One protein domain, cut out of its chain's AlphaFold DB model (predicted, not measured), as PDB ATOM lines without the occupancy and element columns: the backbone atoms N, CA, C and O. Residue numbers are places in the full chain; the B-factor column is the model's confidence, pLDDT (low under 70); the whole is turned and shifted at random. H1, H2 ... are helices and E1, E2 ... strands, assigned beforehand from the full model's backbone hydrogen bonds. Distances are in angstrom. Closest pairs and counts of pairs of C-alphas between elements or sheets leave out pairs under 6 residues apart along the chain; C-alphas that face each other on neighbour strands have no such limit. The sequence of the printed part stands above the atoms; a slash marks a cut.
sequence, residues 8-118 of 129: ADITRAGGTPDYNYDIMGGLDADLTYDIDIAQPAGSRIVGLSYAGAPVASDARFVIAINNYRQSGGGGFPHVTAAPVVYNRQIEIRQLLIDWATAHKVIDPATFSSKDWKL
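AT A GLANCE: This is residues 8 to 118 of the 129 residues of a protein of Dermatophilaceae bacterium (UniProt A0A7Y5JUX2). What does one see? There is little regular structure: a small sheet, E2 E1 E3, lies towards one side, long loops lead away to the short helix H1, and residues 93 to 110, with most of H2, stick out as an arm. What is named? Helices and strands, mixed in class and ordered E1 E2 H1 H2 E3, hold 31 of 111 printed residues; the sheet is mixed. How large is it? It is only just loose, close to compact, with a radius of gyration of the C-alphas of 16.3 A, spanning 44 by 35 by 34 A.

IN THESE COORDINATES: What comes first? Residues 8 to 30 hold no named element; then E1, residues 31 to 36, begins at C-alpha 31 (-35.148, 6.879, 52.906) and is 16.3 A long. What follows? E2 is residues 45 to 50, H1 67 to 70, H2 92 to 103, 16.5 A long, and E3 116 to 118, ending at C-alpha 118 (-21.322, 6.174, 58.784).

HOW THE PARTS SIT: How do strands pair? E1 and E2 form an antiparallel hairpin, N 34 and O 46 being 2.9 A apart. E3 is parallel to E1, with N 35 and O 117 at 2.9 A. And the helices? H1 and H2 are apart, and neither is on the sheet. Every O i to N i+4 pair of H2 is within hydrogen-bond range; H1 is too short for one.

THE WHOLE: Which links are long? E2 to H1, H1 to H2 and H2 to E3. Is it complete and confident? The printed part has no cut, and residue 9 has pLDDT under 70.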
ATOM      1  N   ALA A   8      -4.726   5.899  49.021       71.25
ATOM      2  CA  ALA A   8      -4.367   4.754  48.188       71.25
ATOM      3  C   ALA A   8      -4.860   3.407  48.753       71.25
ATOM      4  O   ALA A   8      -5.068   2.479  47.980       71.25
ATOM      5  N   ASP A   9      -5.088   3.316  50.067       69.88
ATOM      6  CA  ASP A   9      -5.582   2.099  50.724       69.88
ATOM      7  C   ASP A   9      -7.099   1.933  50.554       69.88
ATOM      8  O   ASP A   9      -7.629   0.827  50.652       69.88
ATOM      9  N   ILE A  10      -7.808   3.042  50.307       72.44
ATOM     10  CA  ILE A  10      -9.273   3.079  50.181       72.44
ATOM     11  C   ILE A  10      -9.746   3.122  48.727       72.44
ATOM     12  O   ILE A  10     -10.838   2.645  48.426       72.44
ATOM     13  N   THR A  11      -8.926   3.648  47.816       73.88
ATOM     14  CA  THR A  11      -9.237   3.669  46.382       73.88
ATOM     15  C   THR A  11      -9.087   2.262  45.827       73.88
ATOM     16  O   THR A  11      -8.035   1.642  45.982       73.88
ATOM     17  N   ARG A  12     -10.120   1.739  45.161       77.38
ATOM     18  CA  ARG A  12     -10.143   0.345  44.692       77.38
ATOM     19  C   ARG A  12      -9.884  -0.685  45.799       77.38
ATOM     20  O   ARG A  12      -9.288  -1.734  45.529       77.38
ATOM     21  N   ALA A  13     -10.300  -0.401  47.035       76.88
ATOM     22  CA  ALA A  13     -10.071  -1.283  48.177       76.88
ATOM     23  C   ALA A  13     -10.529  -2.724  47.876       76.88
ATOM     24  O   ALA A  13     -11.642  -2.967  47.398       76.88
ATOM     25  N   GLY A  14      -9.642  -3.698  48.099       78.81
ATOM     26  CA  GLY A  14      -9.910  -5.108  47.782       78.81
ATOM     27  C   GLY A  14     -10.161  -5.387  46.291       78.81
ATOM     28  O   GLY A  14     -10.821  -6.366  45.959       78.81
ATOM     29  N   GLY A  15      -9.691  -4.517  45.391       84.88
ATOM     30  CA  GLY A  15      -9.935  -4.601  43.949       84.88
ATOM     31  C   GLY A  15     -11.313  -4.100  43.508       84.88
ATOM     32  O   GLY A  15     -11.602  -4.146  42.311       84.88
ATOM     33  N   THR A  16     -12.141  -3.601  44.432       85.00
ATOM     34  CA  THR A  16     -13.514  -3.151  44.164       85.00
ATOM     35  C   THR A  16     -13.503  -1.762  43.541       85.00
ATOM     36  O   THR A  16     -13.117  -0.821  44.220       85.00
ATOM     37  N   PRO A  17     -13.925  -1.577  42.280       89.06
ATOM     38  CA  PRO A  17     -13.959  -0.251  41.675       89.06
ATOM     39  C   PRO A  17     -14.929   0.691  42.397       89.06
ATOM     40  O   PRO A  17     -16.055   0.302  42.692       89.06
ATOM     41  N   ASP A  18     -14.528   1.945  42.601       88.38
ATOM     42  CA  ASP A  18     -15.293   2.909  43.407       88.38
ATOM     43  C   ASP A  18     -16.697   3.202  42.840       88.38
ATOM     44  O   ASP A  18     -17.627   3.466  43.591       88.38
ATOM     45  N   TYR A  19     -16.897   3.074  41.522       89.88
ATOM     46  CA  TYR A  19     -18.216   3.215  40.880       89.88
ATOM     47  C   TYR A  19     -19.213   2.088  41.232       89.88
ATOM     48  O   TYR A  19     -20.376   2.128  40.820       89.88
ATOM     49  N   ASN A  20     -18.769   1.054  41.956       92.56
ATOM     50  CA  ASN A  20     -19.647   0.042  42.545       92.56
ATOM     51  C   ASN A  20     -20.171   0.444  43.929       92.56
ATOM     52  O   ASN A  20     -20.929  -0.314  44.526       92.56
ATOM     53  N   TYR A  21     -19.786   1.610  44.448       91.06
ATOM     54  CA  TYR A  21     -20.391   2.178  45.640       91.06
ATOM     55  C   TYR A  21     -21.567   3.080  45.251       91.06
ATOM     56  O   TYR A  21     -21.375   4.100  44.592       91.06
ATOM     57  N   ASP A  22     -22.771   2.705  45.687       92.00
ATOM     58  CA  ASP A  22     -23.980   3.513  45.522       92.00
ATOM     59  C   ASP A  22     -24.445   4.098  46.849       92.00
ATOM     60  O   ASP A  22     -24.310   3.491  47.912       92.00
ATOM     61  N   ILE A  23     -25.093   5.251  46.738       91.69
ATOM     62  CA  ILE A  23     -25.919   5.841  47.782       91.69
ATOM     63  C   ILE A  23     -27.364   5.775  47.297       91.69
ATOM     64  O   ILE A  23     -27.639   6.085  46.138       91.69
ATOM     65  N   MET A  24     -28.274   5.385  48.185       92.44
ATOM     66  CA  MET A  24     -29.705   5.361  47.910       92.44
ATOM     67  C   MET A  24     -30.367   6.542  48.612       92.44
ATOM     68  O   MET A  24     -30.050   6.842  49.759       92.44
ATOM     69  N   GLY A  25     -31.291   7.196  47.918       93.00
ATOM     70  CA  GLY A  25     -32.128   8.257  48.463       93.00
ATOM     71  C   GLY A  25     -33.574   8.038  48.045       93.00
ATOM     72  O   GLY A  25     -33.846   7.369  47.043       93.00
ATOM     73  N   GLY A  26     -34.496   8.578  48.830       93.19
ATOM     74  CA  GLY A  26     -35.912   8.552  48.500       93.19
ATOM     75  C   GLY A  26     -36.275   9.667  47.520       93.19
ATOM     76  O   GLY A  26     -35.729  10.765  47.590       93.19
ATOM     77  N   LEU A  27     -37.170   9.376  46.575       91.25
ATOM     78  CA  LEU A  27     -37.633  10.361  45.592       91.25
ATOM     79  C   LEU A  27     -38.801  11.201  46.128       91.25
ATOM     80  O   LEU A  27     -38.881  12.397  45.869       91.25
ATOM     81  N   ASP A  28     -39.731  10.548  46.814       93.12
ATOM     82  CA  ASP A  28     -41.026  11.081  47.240       93.12
ATOM     83  C   ASP A  28     -41.182  11.165  48.765       93.12
ATOM     84  O   ASP A  28     -41.999  11.943  49.255       93.12
ATOM     85  N   ALA A  29     -40.386  10.406  49.513       93.50
ATOM     86  CA  ALA A  29     -40.255  10.500  50.961       93.50
ATOM     87  C   ALA A  29     -38.856  10.057  51.395       93.50
ATOM     88  O   ALA A  29     -38.213   9.283  50.688       93.50
ATOM     89  N   ASP A  30     -38.410  10.501  52.568       93.94
ATOM     90  CA  ASP A  30     -37.070  10.205  53.082       93.94
ATOM     91  C   ASP A  30     -36.830   8.691  53.210       93.94
ATOM     92  O   ASP A  30     -37.659   7.957  53.762       93.94
ATOM     93  N   LEU A  31     -35.667   8.237  52.728       95.81
ATOM     94  CA  LEU A  31     -35.148   6.879  52.906       95.81
ATOM     95  C   LEU A  31     -33.918   6.946  53.808       95.81
ATOM     96  O   LEU A  31     -32.818   7.202  53.326       95.81
ATOM     97  N   THR A  32     -34.088   6.694  55.102       97.38
ATOM     98  CA  THR A  32     -33.017   6.887  56.085       97.38
ATOM     99  C   THR A  32     -32.373   5.579  56.518       97.38
ATOM    100  O   THR A  32     -33.086   4.608  56.781       97.38
ATOM    101  N   TYR A  33     -31.047   5.549  56.651       97.50
ATOM    102  CA  TYR A  33     -30.311   4.385  57.153       97.50
ATOM    103  C   TYR A  33     -28.900   4.742  57.636       97.50
ATOM    104  O   TYR A  33     -28.243   5.625  57.094       97.50
ATOM    105  N   ASP A  34     -28.383   3.984  58.596       97.31
ATOM    106  CA  ASP A  34     -26.981   4.068  59.003       97.31
ATOM    107  C   ASP A  34     -26.184   2.912  58.382       97.31
ATOM    108  O   ASP A  34     -26.687   1.797  58.217       97.31
ATOM    109  N   ILE A  35     -24.918   3.175  58.054       96.81
ATOM    110  CA  ILE A  35     -23.957   2.151  57.634       96.81
ATOM    111  C   ILE A  35     -22.983   1.918  58.793       96.81
ATOM    112  O   ILE A  35     -22.061   2.711  59.002       96.81
ATOM    113  N   ASP A  36     -23.179   0.835  59.548       96.19
ATOM    114  CA  ASP A  36     -22.278   0.432  60.626       96.19
ATOM    115  C   ASP A  36     -21.076  -0.335  60.066       96.19
ATOM    116  O   ASP A  36     -21.154  -1.517  59.721       96.19
ATOM    117  N   ILE A  37     -19.940   0.351  59.966       93.38
ATOM    118  CA  ILE A  37     -18.717  -0.212  59.381       93.38
ATOM    119  C   ILE A  37     -18.033  -1.239  60.292       93.38
ATOM    120  O   ILE A  37     -17.162  -1.968  59.813       93.38
ATOM    121  N   ALA A  38     -18.427  -1.327  61.569       93.06
ATOM    122  CA  ALA A  38     -17.936  -2.348  62.491       93.06
ATOM    123  C   ALA A  38     -18.617  -3.711  62.275       93.06
ATOM    124  O   ALA A  38     -18.070  -4.741  62.672       93.06
ATOM    125  N   GLN A  39     -19.781  -3.736  61.617       94.25
ATOM    126  CA  GLN A  39     -20.492  -4.972  61.301       94.25
ATOM    127  C   GLN A  39     -19.848  -5.708  60.110       94.25
ATOM    128  O   GLN A  39     -19.266  -5.082  59.205       94.25
ATOM    129  N   PRO A  40     -19.963  -7.049  60.055       93.94
ATOM    130  CA  PRO A  40     -19.505  -7.822  58.908       93.94
ATOM    131  C   PRO A  40     -20.247  -7.415  57.626       93.94
ATOM    132  O   PRO A  40     -21.394  -6.956  57.654       93.94
ATOM    133  N   ALA A  41     -19.590  -7.590  56.475       91.00
ATOM    134  CA  ALA A  41     -20.211  -7.347  55.174       91.00
ATOM    135  C   ALA A  41     -21.527  -8.142  55.042       91.00
ATOM    136  O   ALA A  41     -21.604  -9.299  55.446       91.00
ATOM    137  N   GLY A  42     -22.567  -7.498  54.507       93.12
ATOM    138  CA  GLY A  42     -23.929  -8.046  54.456       93.12
ATOM    139  C   GLY A  42     -24.805  -7.720  55.675       93.12
ATOM    140  O   GLY A  42     -26.012  -7.892  55.590       93.12
ATOM    141  N   SER A  43     -24.239  -7.204  56.775       96.25
ATOM    142  CA  SER A  43     -24.987  -6.821  57.994       96.25
ATOM    143  C   SER A  43     -24.779  -5.358  58.408       96.25
ATOM    144  O   SER A  43     -25.013  -4.993  59.555       96.25
ATOM    145  N   ARG A  44     -24.297  -4.511  57.491       96.94
ATOM    146  CA  ARG A  44     -23.894  -3.127  57.805       96.94
ATOM    147  C   ARG A  44     -25.028  -2.107  57.781       96.94
ATOM    148  O   ARG A  44     -24.856  -1.035  58.339       96.94
ATOM    149  N   ILE A  45     -26.147  -2.397  57.123       97.06
ATOM    150  CA  ILE A  45     -27.270  -1.453  57.040       97.06
ATOM    151  C   ILE A  45     -28.139  -1.608  58.285       97.06
ATOM    152  O   ILE A  45     -28.669  -2.691  58.531       97.06
ATOM    153  N   VAL A  46     -28.296  -0.531  59.053       96.94
ATOM    154  CA  VAL A  46     -29.110  -0.507  60.276       96.94
ATOM    155  C   VAL A  46     -30.094   0.663  60.250       96.94
ATOM    156  O   VAL A  46     -29.846   1.688  59.619       96.94
ATOM    157  N   GLY A  47     -31.243   0.502  60.912       96.81
ATOM    158  CA  GLY A  47     -32.252   1.564  61.021       96.81
ATOM    159  C   GLY A  47     -32.959   1.940  59.711       96.81
ATOM    160  O   GLY A  47     -33.517   3.032  59.635       96.81
ATOM    161  N   LEU A  48     -32.951   1.060  58.699       97.75
ATOM    162  CA  LEU A  48     -33.573   1.322  57.397       97.75
ATOM    163  C   LEU A  48     -35.059   1.681  57.551       97.75
ATOM    164  O   LEU A  48     -35.874   0.848  57.956       97.75
ATOM    165  N   SER A  49     -35.396   2.914  57.190       97.88
ATOM    166  CA  SER A  49     -36.743   3.467  57.309       97.88
ATOM    167  C   SER A  49     -37.118   4.247  56.055       97.88
ATOM    168  O   SER A  49     -36.264   4.870  55.430       97.88
ATOM    169  N   TYR A  50     -38.398   4.225  55.700       97.50
ATOM    170  CA  TYR A  50     -38.970   4.990  54.597       97.50
ATOM    171  C   TYR A  50     -40.209   5.733  55.095       97.50
ATOM    172  O   TYR A  50     -41.040   5.146  55.792       97.50
ATOM    173  N   ALA A  51     -40.314   7.029  54.792       95.94
ATOM    174  CA  ALA A  51     -41.369   7.901  55.324       95.94
ATOM    175  C   ALA A  51     -41.484   7.844  56.868       95.94
ATOM    176  O   ALA A  51     -42.574   7.881  57.438       95.94
ATOM    177  N   GLY A  52     -40.342   7.703  57.554       96.38
ATOM    178  CA  GLY A  52     -40.259   7.607  59.016       96.38
ATOM    179  C   GLY A  52     -40.674   6.258  59.619       96.38
ATOM    180  O   GLY A  52     -40.625   6.110  60.839       96.38
ATOM    181  N   ALA A  53     -41.058   5.269  58.806       97.69
ATOM    182  CA  ALA A  53     -41.432   3.934  59.265       97.69
ATOM    183  C   ALA A  53     -40.363   2.890  58.897       97.69
ATOM    184  O   ALA A  53     -39.812   2.958  57.796       97.69
ATOM    185  N   PRO A  54     -40.082   1.893  59.760       98.25
ATOM    186  CA  PRO A  54     -39.178   0.799  59.417       98.25
ATOM    187  C   PRO A  54     -39.615   0.077  58.140       98.25
ATOM    188  O   PRO A  54     -40.792  -0.254  57.975       98.25
ATOM    189  N   VAL A  55     -38.664  -0.201  57.247       97.88
ATOM    190  CA  VAL A  55     -38.950  -0.936  56.009       97.88
ATOM    191  C   VAL A  55     -39.218  -2.406  56.335       97.88
ATOM    192  O   VAL A  55     -38.354  -3.109  56.857       97.88
ATOM    193  N   ALA A  56     -40.423  -2.878  56.013       97.06
ATOM    194  CA  ALA A  56     -40.788  -4.284  56.144       97.06
ATOM    195  C   ALA A  56     -40.042  -5.154  55.116       97.06
ATOM    196  O   ALA A  56     -39.745  -4.713  54.006       97.06
ATOM    197  N   SER A  57     -39.777  -6.417  55.458       94.44
ATOM    198  CA  SER A  57     -39.031  -7.348  54.596       94.44
ATOM    199  C   SER A  57     -39.722  -7.672  53.267       94.44
ATOM    200  O   SER A  57     -39.078  -8.155  52.342       94.44
ATOM    201  N   ASP A  58     -41.032  -7.454  53.185       95.88
ATOM    202  CA  ASP A  58     -41.870  -7.683  52.009       95.88
ATOM    203  C   ASP A  58     -42.288  -6.385  51.296       95.88
ATOM    204  O   ASP A  58     -43.023  -6.437  50.302       95.88
ATOM    205  N   ALA A  59     -41.804  -5.229  51.763       96.19
ATOM    206  CA  ALA A  59     -42.045  -3.945  51.123       96.19
ATOM    207  C   ALA A  59     -41.516  -3.945  49.679       96.19
ATOM    208  O   ALA A  59     -40.482  -4.536  49.360       96.19
ATOM    209  N   ARG A  60     -42.238  -3.264  48.784       95.00
ATOM    210  CA  ARG A  60     -41.890  -3.172  47.362       95.00
ATOM    211  C   ARG A  60     -41.622  -1.728  46.980       95.00
ATOM    212  O   ARG A  60     -42.442  -0.859  47.247       95.00
ATOM    213  N   PHE A  61     -40.509  -1.518  46.288       95.62
ATOM    214  CA  PHE A  61     -40.074  -0.215  45.800       95.62
ATOM    215  C   PHE A  61     -39.777  -0.282  44.306       95.62
ATOM    216  O   PHE A  61     -39.386  -1.328  43.782       95.62
ATOM    217  N   VAL A  62     -39.927   0.856  43.633       95.88
ATOM    218  CA  VAL A  62     -39.336   1.079  42.314       95.88
ATOM    219  C   VAL A  62     -38.011   1.792  42.530       95.88
ATOM    220  O   VAL A  62     -37.977   2.849  43.151       95.88
ATOM    221  N   ILE A  63     -36.924   1.216  42.020       94.75
ATOM    222  CA  ILE A  63     -35.584   1.795  42.133       94.75
ATOM    223  C   ILE A  63     -35.154   2.278  40.752       94.75
ATOM    224  O   ILE A  63     -35.163   1.514  39.785       94.75
ATOM    225  N   ALA A  64     -34.763   3.547  40.659       93.38
ATOM    226  CA  ALA A  64     -34.129   4.085  39.466       93.38
ATOM    227  C   ALA A  64     -32.642   3.709  39.466       93.38
ATOM    228  O   ALA A  64     -31.909   4.042  40.393       93.38
ATOM    229  N   ILE A  65     -32.192   3.022  38.415       93.31
ATOM    230  CA  ILE A  65     -30.796   2.606  38.240       93.31
ATOM    231  C   ILE A  65     -30.299   2.975  36.844       93.31
ATOM    232  O   ILE A  65     -31.086   3.133  35.911       93.31
ATOM    233  N   ASN A  66     -28.981   3.088  36.686       92.94
ATOM    234  CA  ASN A  66     -28.370   3.261  35.371       92.94
ATOM    235  C   ASN A  66     -28.298   1.930  34.592       92.94
ATOM    236  O   ASN A  66     -28.465   0.837  35.140       92.94
ATOM    237  N   ASN A  67     -27.995   2.031  33.297       91.75
ATOM    238  CA  ASN A  67     -27.856   0.887  32.396       91.75
ATOM    239  C   ASN A  67     -26.736  -0.089  32.806       91.75
ATOM    240  O   ASN A  67     -26.880  -1.287  32.579       91.75
ATOM    241  N   TYR A  68     -25.646   0.395  33.419       93.75
ATOM    242  CA  TYR A  68     -24.568  -0.462  33.929       93.75
ATOM    243  C   TYR A  68     -25.079  -1.416  35.015       93.75
ATOM    244  O   TYR A  68     -24.790  -2.607  34.963       93.75
ATOM    245  N   ARG A  69     -25.884  -0.934  35.970       95.31
ATOM    246  CA  ARG A  69     -26.487  -1.800  36.995       95.31
ATOM    247  C   ARG A  69     -27.570  -2.696  36.420       95.31
ATOM    248  O   ARG A  69     -27.581  -3.884  36.728       95.31
ATOM    249  N   GLN A  70     -28.410  -2.171  35.531       93.31
ATOM    250  CA  GLN A  70     -29.450  -2.966  34.875       93.31
ATOM    251  C   GLN A  70     -28.875  -4.165  34.101       93.31
ATOM    252  O   GLN A  70     -29.487  -5.229  34.086       93.31
ATOM    253  N   SER A  71     -27.696  -4.022  33.487       93.25
ATOM    254  CA  SER A  71     -27.029  -5.106  32.753       93.25
ATOM    255  C   SER A  71     -26.240  -6.083  33.636       93.25
ATOM    256  O   SER A  71     -25.634  -7.017  33.115       93.25
ATOM    257  N   GLY A  72     -26.255  -5.908  34.964       94.44
ATOM    258  CA  GLY A  72     -25.552  -6.766  35.925       94.44
ATOM    259  C   GLY A  72     -24.155  -6.282  36.316       94.44
ATOM    260  O   GLY A  72     -23.431  -6.989  37.021       94.44
ATOM    261  N   GLY A  73     -23.764  -5.077  35.896       94.81
ATOM    262  CA  GLY A  73     -22.528  -4.436  36.327       94.81
ATOM    263  C   GLY A  73     -22.407  -4.381  37.854       94.81
ATOM    264  O   GLY A  73     -23.377  -4.133  38.571       94.81
ATOM    265  N   GLY A  74     -21.209  -4.668  38.362       91.38
ATOM    266  CA  GLY A  74     -20.927  -4.736  39.796       91.38
ATOM    267  C   GLY A  74     -21.466  -5.978  40.516       91.38
ATOM    268  O   GLY A  74     -21.140  -6.163  41.683       91.38
ATOM    269  N   GLY A  75     -22.244  -6.845  39.853       92.19
ATOM    270  CA  GLY A  75     -22.729  -8.100  40.443       92.19
ATOM    271  C   GLY A  75     -23.789  -7.924  41.536       92.19
ATOM    272  O   GLY A  75     -23.876  -8.752  42.440       92.19
ATOM    273  N   PHE A  76     -24.588  -6.854  41.476       90.94
ATOM    274  CA  PHE A  76     -25.633  -6.587  42.467       90.94
ATOM    275  C   PHE A  76     -26.751  -7.637  42.380       90.94
ATOM    276  O   PHE A  76     -27.316  -7.842  41.298       90.94
ATOM    277  N   PRO A  77     -27.094  -8.309  43.495       89.62
ATOM    278  CA  PRO A  77     -28.063  -9.393  43.475       89.62
ATOM    279  C   PRO A  77     -29.455  -8.870  43.111       89.62
ATOM    280  O   PRO A  77     -29.808  -7.729  43.393       89.62
ATOM    281  N   HIS A  78     -30.256  -9.732  42.487       90.06
ATOM    282  CA  HIS A  78     -31.662  -9.495  42.127       90.06
ATOM    283  C   HIS A  78     -31.939  -8.399  41.082       90.06
ATOM    284  O   HIS A  78     -33.031  -8.398  40.522       90.06
ATOM    285  N   VAL A  79     -30.977  -7.532  40.740       92.38
ATOM    286  CA  VAL A  79     -31.183  -6.428  39.782       92.38
ATOM    287  C   VAL A  79     -31.589  -6.930  38.395       92.38
ATOM    288  O   VAL A  79     -32.584  -6.472  37.843       92.38
ATOM    289  N   THR A  80     -30.871  -7.910  37.842       93.69
ATOM    290  CA  THR A  80     -31.135  -8.434  36.487       93.69
ATOM    291  C   THR A  80     -32.412  -9.271  36.389       93.69
ATOM    292  O   THR A  80     -32.906  -9.505  35.289       93.69
ATOM    293  N   ALA A  81     -32.952  -9.720  37.525       93.31
ATOM    294  CA  ALA A  81     -34.200 -10.477  37.603       93.31
ATOM    295  C   ALA A  81     -35.416  -9.593  37.941       93.31
ATOM    296  O   ALA A  81     -36.551 -10.065  37.875       93.31
ATOM    297  N   ALA A  82     -35.196  -8.333  38.328       94.62
ATOM    298  CA  ALA A  82     -36.266  -7.424  38.706       94.62
ATOM    299  C   ALA A  82     -37.103  -7.008  37.477       94.62
ATOM    300  O   ALA A  82     -36.544  -6.746  36.407       94.62
ATOM    301  N   PRO A  83     -38.439  -6.899  37.605       95.50
ATOM    302  CA  PRO A  83     -39.280  -6.388  36.530       95.50
ATOM    303  C   PRO A  83     -38.906  -4.953  36.148       95.50
ATOM    304  O   PRO A  83     -38.800  -4.072  37.001       95.50
ATOM    305  N   VAL A  84     -38.776  -4.701  34.848       95.25
ATOM    306  CA  VAL A  84     -38.553  -3.351  34.322       95.25
ATOM    307  C   VAL A  84     -39.900  -2.644  34.209       95.25
ATOM    308  O   VAL A  84     -40.677  -2.917  33.298       95.25
ATOM    309  N   VAL A  85     -40.176  -1.728  35.136       94.88
ATOM    310  CA  VAL A  85     -41.414  -0.926  35.130       94.88
ATOM    311  C   VAL A  85     -41.309   0.325  34.255       94.88
ATOM    312  O   VAL A  85     -42.323   0.863  33.817       94.88
ATOM    313  N   TYR A  86     -40.087   0.785  33.977       91.75
ATOM    314  CA  TYR A  86     -39.803   1.936  33.129       91.75
ATOM    315  C   TYR A  86     -38.399   1.825  32.531       91.75
ATOM    316  O   TYR A  86     -37.453   1.472  33.232       91.75
ATOM    317  N   ASN A  87     -38.253   2.139  31.243       90.56
ATOM    318  CA  ASN A  87     -36.955   2.225  30.582       90.56
ATOM    319  C   ASN A  87     -36.995   3.308  29.503       90.56
ATOM    320  O   ASN A  87     -37.920   3.362  28.690       90.56
ATOM    321  N   ARG A  88     -35.971   4.158  29.487       84.56
ATOM    322  CA  ARG A  88     -35.755   5.169  28.463       84.56
ATOM    323  C   ARG A  88     -34.303   5.168  28.019       84.56
ATOM    324  O   ARG A  88     -33.399   5.180  28.845       84.56
ATOM    325  N   GLN A  89     -34.095   5.267  26.710       83.94
ATOM    326  CA  GLN A  89     -32.774   5.438  26.105       83.94
ATOM    327  C   GLN A  89     -32.336   6.910  26.144       83.94
ATOM    328  O   GLN A  89     -32.101   7.523  25.108       83.94
ATOM    329  N   ILE A  90     -32.290   7.500  27.340       86.75
ATOM    330  CA  ILE A  90     -31.790   8.865  27.537       86.75
ATOM    331  C   ILE A  90     -30.572   8.803  28.452       86.75
ATOM    332  O   ILE A  90     -30.623   8.232  29.539       86.75
ATOM    333  N   GLU A  91     -29.481   9.415  28.004       88.31
ATOM    334  CA  GLU A  91     -28.254   9.555  28.780       88.31
ATOM    335  C   GLU A  91     -28.495  10.399  30.038       88.31
ATOM    336  O   GLU A  91     -29.073  11.486  29.965       88.31
ATOM    337  N   ILE A  92     -27.970   9.958  31.186       89.44
ATOM    338  CA  ILE A  92     -28.075  10.696  32.460       89.44
ATOM    339  C   ILE A  92     -27.552  12.130  32.303       89.44
ATOM    340  O   ILE A  92     -28.150  13.073  32.814       89.44
ATOM    341  N   ARG A  93     -26.475  12.323  31.528       93.06
ATOM    342  CA  ARG A  93     -25.940  13.659  31.228       93.06
ATOM    343  C   ARG A  93     -26.971  14.555  30.543       93.06
ATOM    344  O   ARG A  93     -27.068  15.723  30.902       93.06
ATOM    345  N   GLN A  94     -27.726  14.025  29.579       94.44
ATOM    346  CA  GLN A  94     -28.747  14.803  28.886       94.44
ATOM    347  C   GLN A  94     -29.895  15.158  29.836       94.44
ATOM    348  O   GLN A  94     -30.310  16.309  29.853       94.44
ATOM    349  N   LEU A  95     -30.324  14.228  30.699       92.81
ATOM    350  CA  LEU A  95     -31.339  14.509  31.726       92.81
ATOM    351  C   LEU A  95     -30.915  15.646  32.666       92.81
ATOM    352  O   LEU A  95     -31.723  16.519  32.976       92.81
ATOM    353  N   LEU A  96     -29.647  15.667  33.088       93.00
ATOM    354  CA  LEU A  96     -29.105  16.747  33.917       93.00
ATOM    355  C   LEU A  96     -29.071  18.088  33.163       93.00
ATOM    356  O   LEU A  96     -29.435  19.115  33.738       93.00
ATOM    357  N   ILE A  97     -28.669  18.087  31.885       94.75
ATOM    358  CA  ILE A  97     -28.676  19.286  31.028       94.75
ATOM    359  C   ILE A  97     -30.099  19.818  30.864       94.75
ATOM    360  O   ILE A  97     -30.322  21.016  31.039       94.75
ATOM    361  N   ASP A  98     -31.052  18.946  30.549       95.12
ATOM    362  CA  ASP A  98     -32.451  19.309  30.336       95.12
ATOM    363  C   ASP A  98     -33.049  19.895  31.617       95.12
ATOM    364  O   ASP A  98     -33.653  20.970  31.585       95.12
ATOM    365  N   TRP A  99     -32.809  19.246  32.764       94.62
ATOM    366  CA  TRP A  99     -33.275  19.728  34.061       94.62
ATOM    367  C   TRP A  99     -32.690  21.104  34.390       94.62
ATOM    368  O   TRP A  99     -33.447  22.034  34.671       94.62
ATOM    369  N   ALA A 100     -31.366  21.273  34.295       95.44
ATOM    370  CA  ALA A 100     -30.701  22.539  34.606       95.44
ATOM    371  C   ALA A 100     -31.126  23.659  33.644       95.44
ATOM    372  O   ALA A 100     -31.333  24.804  34.053       95.44
ATOM    373  N   THR A 101     -31.320  23.330  32.364       96.56
ATOM    374  CA  THR A 101     -31.789  24.276  31.347       96.56
ATOM    375  C   THR A 101     -33.223  24.719  31.610       96.56
ATOM    376  O   THR A 101     -33.526  25.893  31.394       96.56
ATOM    377  N   ALA A 102     -34.095  23.823  32.073       96.81
ATOM    378  CA  ALA A 102     -35.477  24.149  32.406       96.81
ATOM    379  C   ALA A 102     -35.593  24.962  33.708       96.81
ATOM    380  O   ALA A 102     -36.328  25.945  33.741       96.81
ATOM    381  N   HIS A 103     -34.842  24.594  34.752       95.44
ATOM    382  CA  HIS A 103     -34.982  25.179  36.092       95.44
ATOM    383  C   HIS A 103     -34.121  26.427  36.320       95.44
ATOM    384  O   HIS A 103     -34.445  27.228  37.193       95.44
ATOM    385  N   LYS A 104     -33.057  26.632  35.524       95.69
ATOM    386  CA  LYS A 104     -32.128  27.789  35.524       95.69
ATOM    387  C   LYS A 104     -31.311  28.012  36.798       95.69
ATOM    388  O   LYS A 104     -30.216  28.560  36.714       95.69
ATOM    389  N   VAL A 105     -31.820  27.597  37.948       95.56
ATOM    390  CA  VAL A 105     -31.171  27.674  39.251       95.56
ATOM    391  C   VAL A 105     -30.965  26.256  39.754       95.56
ATOM    392  O   VAL A 105     -31.891  25.447  39.770       95.56
ATOM    393  N   ILE A 106     -29.734  25.961  40.159       92.19
ATOM    394  CA  ILE A 106     -29.388  24.719  40.840       92.19
ATOM    395  C   ILE A 106     -29.283  25.063  42.319       92.19
ATOM    396  O   ILE A 106     -28.296  25.664  42.738       92.19
ATOM    397  N   ASP A 107     -30.309  24.712  43.087       90.69
ATOM    398  CA  ASP A 107     -30.263  24.772  44.545       90.69
ATOM    399  C   ASP A 107     -29.774  23.417  45.082       90.69
ATOM    400  O   ASP A 107     -30.494  22.421  44.965       90.69
ATOM    401  N   PRO A 108     -28.566  23.335  45.673       88.31
ATOM    402  CA  PRO A 108     -28.050  22.090  46.237       88.31
ATOM    403  C   PRO A 108     -28.978  21.462  47.281       88.31
ATOM    404  O   PRO A 108     -28.994  20.238  47.411       88.31
ATOM    405  N   ALA A 109     -29.775  22.261  48.000       86.88
ATOM    406  CA  ALA A 109     -30.724  21.749  48.987       86.88
ATOM    407  C   ALA A 109     -31.856  20.924  48.349       86.88
ATOM    408  O   ALA A 109     -32.458  20.096  49.019       86.88
ATOM    409  N   THR A 110     -32.107  21.089  47.044       84.75
ATOM    410  CA  THR A 110     -33.080  20.273  46.290       84.75
ATOM    411  C   THR A 110     -32.565  18.854  46.020       84.75
ATOM    412  O   THR A 110     -33.349  17.940  45.791       84.75
ATOM    413  N   PHE A 111     -31.244  18.659  46.033       83.94
ATOM    414  CA  PHE A 111     -30.590  17.406  45.638       83.94
ATOM    415  C   PHE A 111     -29.819  16.736  46.770       83.94
ATOM    416  O   PHE A 111     -29.218  15.683  46.562       83.94
ATOM    417  N   SER A 112     -29.769  17.370  47.941       80.94
ATOM    418  CA  SER A 112     -29.015  16.866  49.076       80.94
ATOM    419  C   SER A 112     -29.892  16.781  50.309       80.94
ATOM    420  O   SER A 112     -30.486  17.753  50.764       80.94
ATOM    421  N   SER A 113     -29.906  15.587  50.870       82.31
ATOM    422  CA  SER A 113     -30.504  15.249  52.145       82.31
ATOM    423  C   SER A 113     -29.459  14.466  52.943       82.31
ATOM    424  O   SER A 113     -28.549  13.841  52.385       82.31
ATOM    425  N   LYS A 114     -29.514  14.558  54.273       81.69
ATOM    426  CA  LYS A 114     -28.615  13.801  55.160       81.69
ATOM    427  C   LYS A 114     -29.310  12.528  55.620       81.69
ATOM    428  O   LYS A 114     -29.529  12.337  56.811       81.69
ATOM    429  N   ASP A 115     -29.638  11.678  54.657       88.94
ATOM    430  CA  ASP A 115     -30.470  10.497  54.904       88.94
ATOM    431  C   ASP A 115     -29.658   9.280  55.345       88.94
ATOM    432  O   ASP A 115     -30.201   8.288  55.822       88.94
ATOM    433  N   TRP A 116     -28.332   9.358  55.246       93.81
ATOM    434  CA  TRP A 116     -27.451   8.307  55.721       93.81
ATOM    435  C   TRP A 116     -26.178   8.861  56.345       93.81
ATOM    436  O   TRP A 116     -25.729   9.974  56.053       93.81
ATOM    437  N   LYS A 117     -25.572   8.055  57.216       93.44
ATOM    438  CA  LYS A 117     -24.273   8.343  57.833       93.44
ATOM    439  C   LYS A 117     -23.492   7.064  58.097       93.44
ATOM    440  O   LYS A 117     -24.043   5.965  58.170       93.44
ATOM    441  N   LEU A 118     -22.186   7.231  58.276       94.12
ATOM    442  CA  LEU A 118     -21.322   6.174  58.784       94.12
ATOM    443  C   LEU A 118     -21.391   6.147  60.311       94.12
ATOM    444  O   LEU A 118     -21.248   7.179  60.976       94.12
TER     445      LEU A 118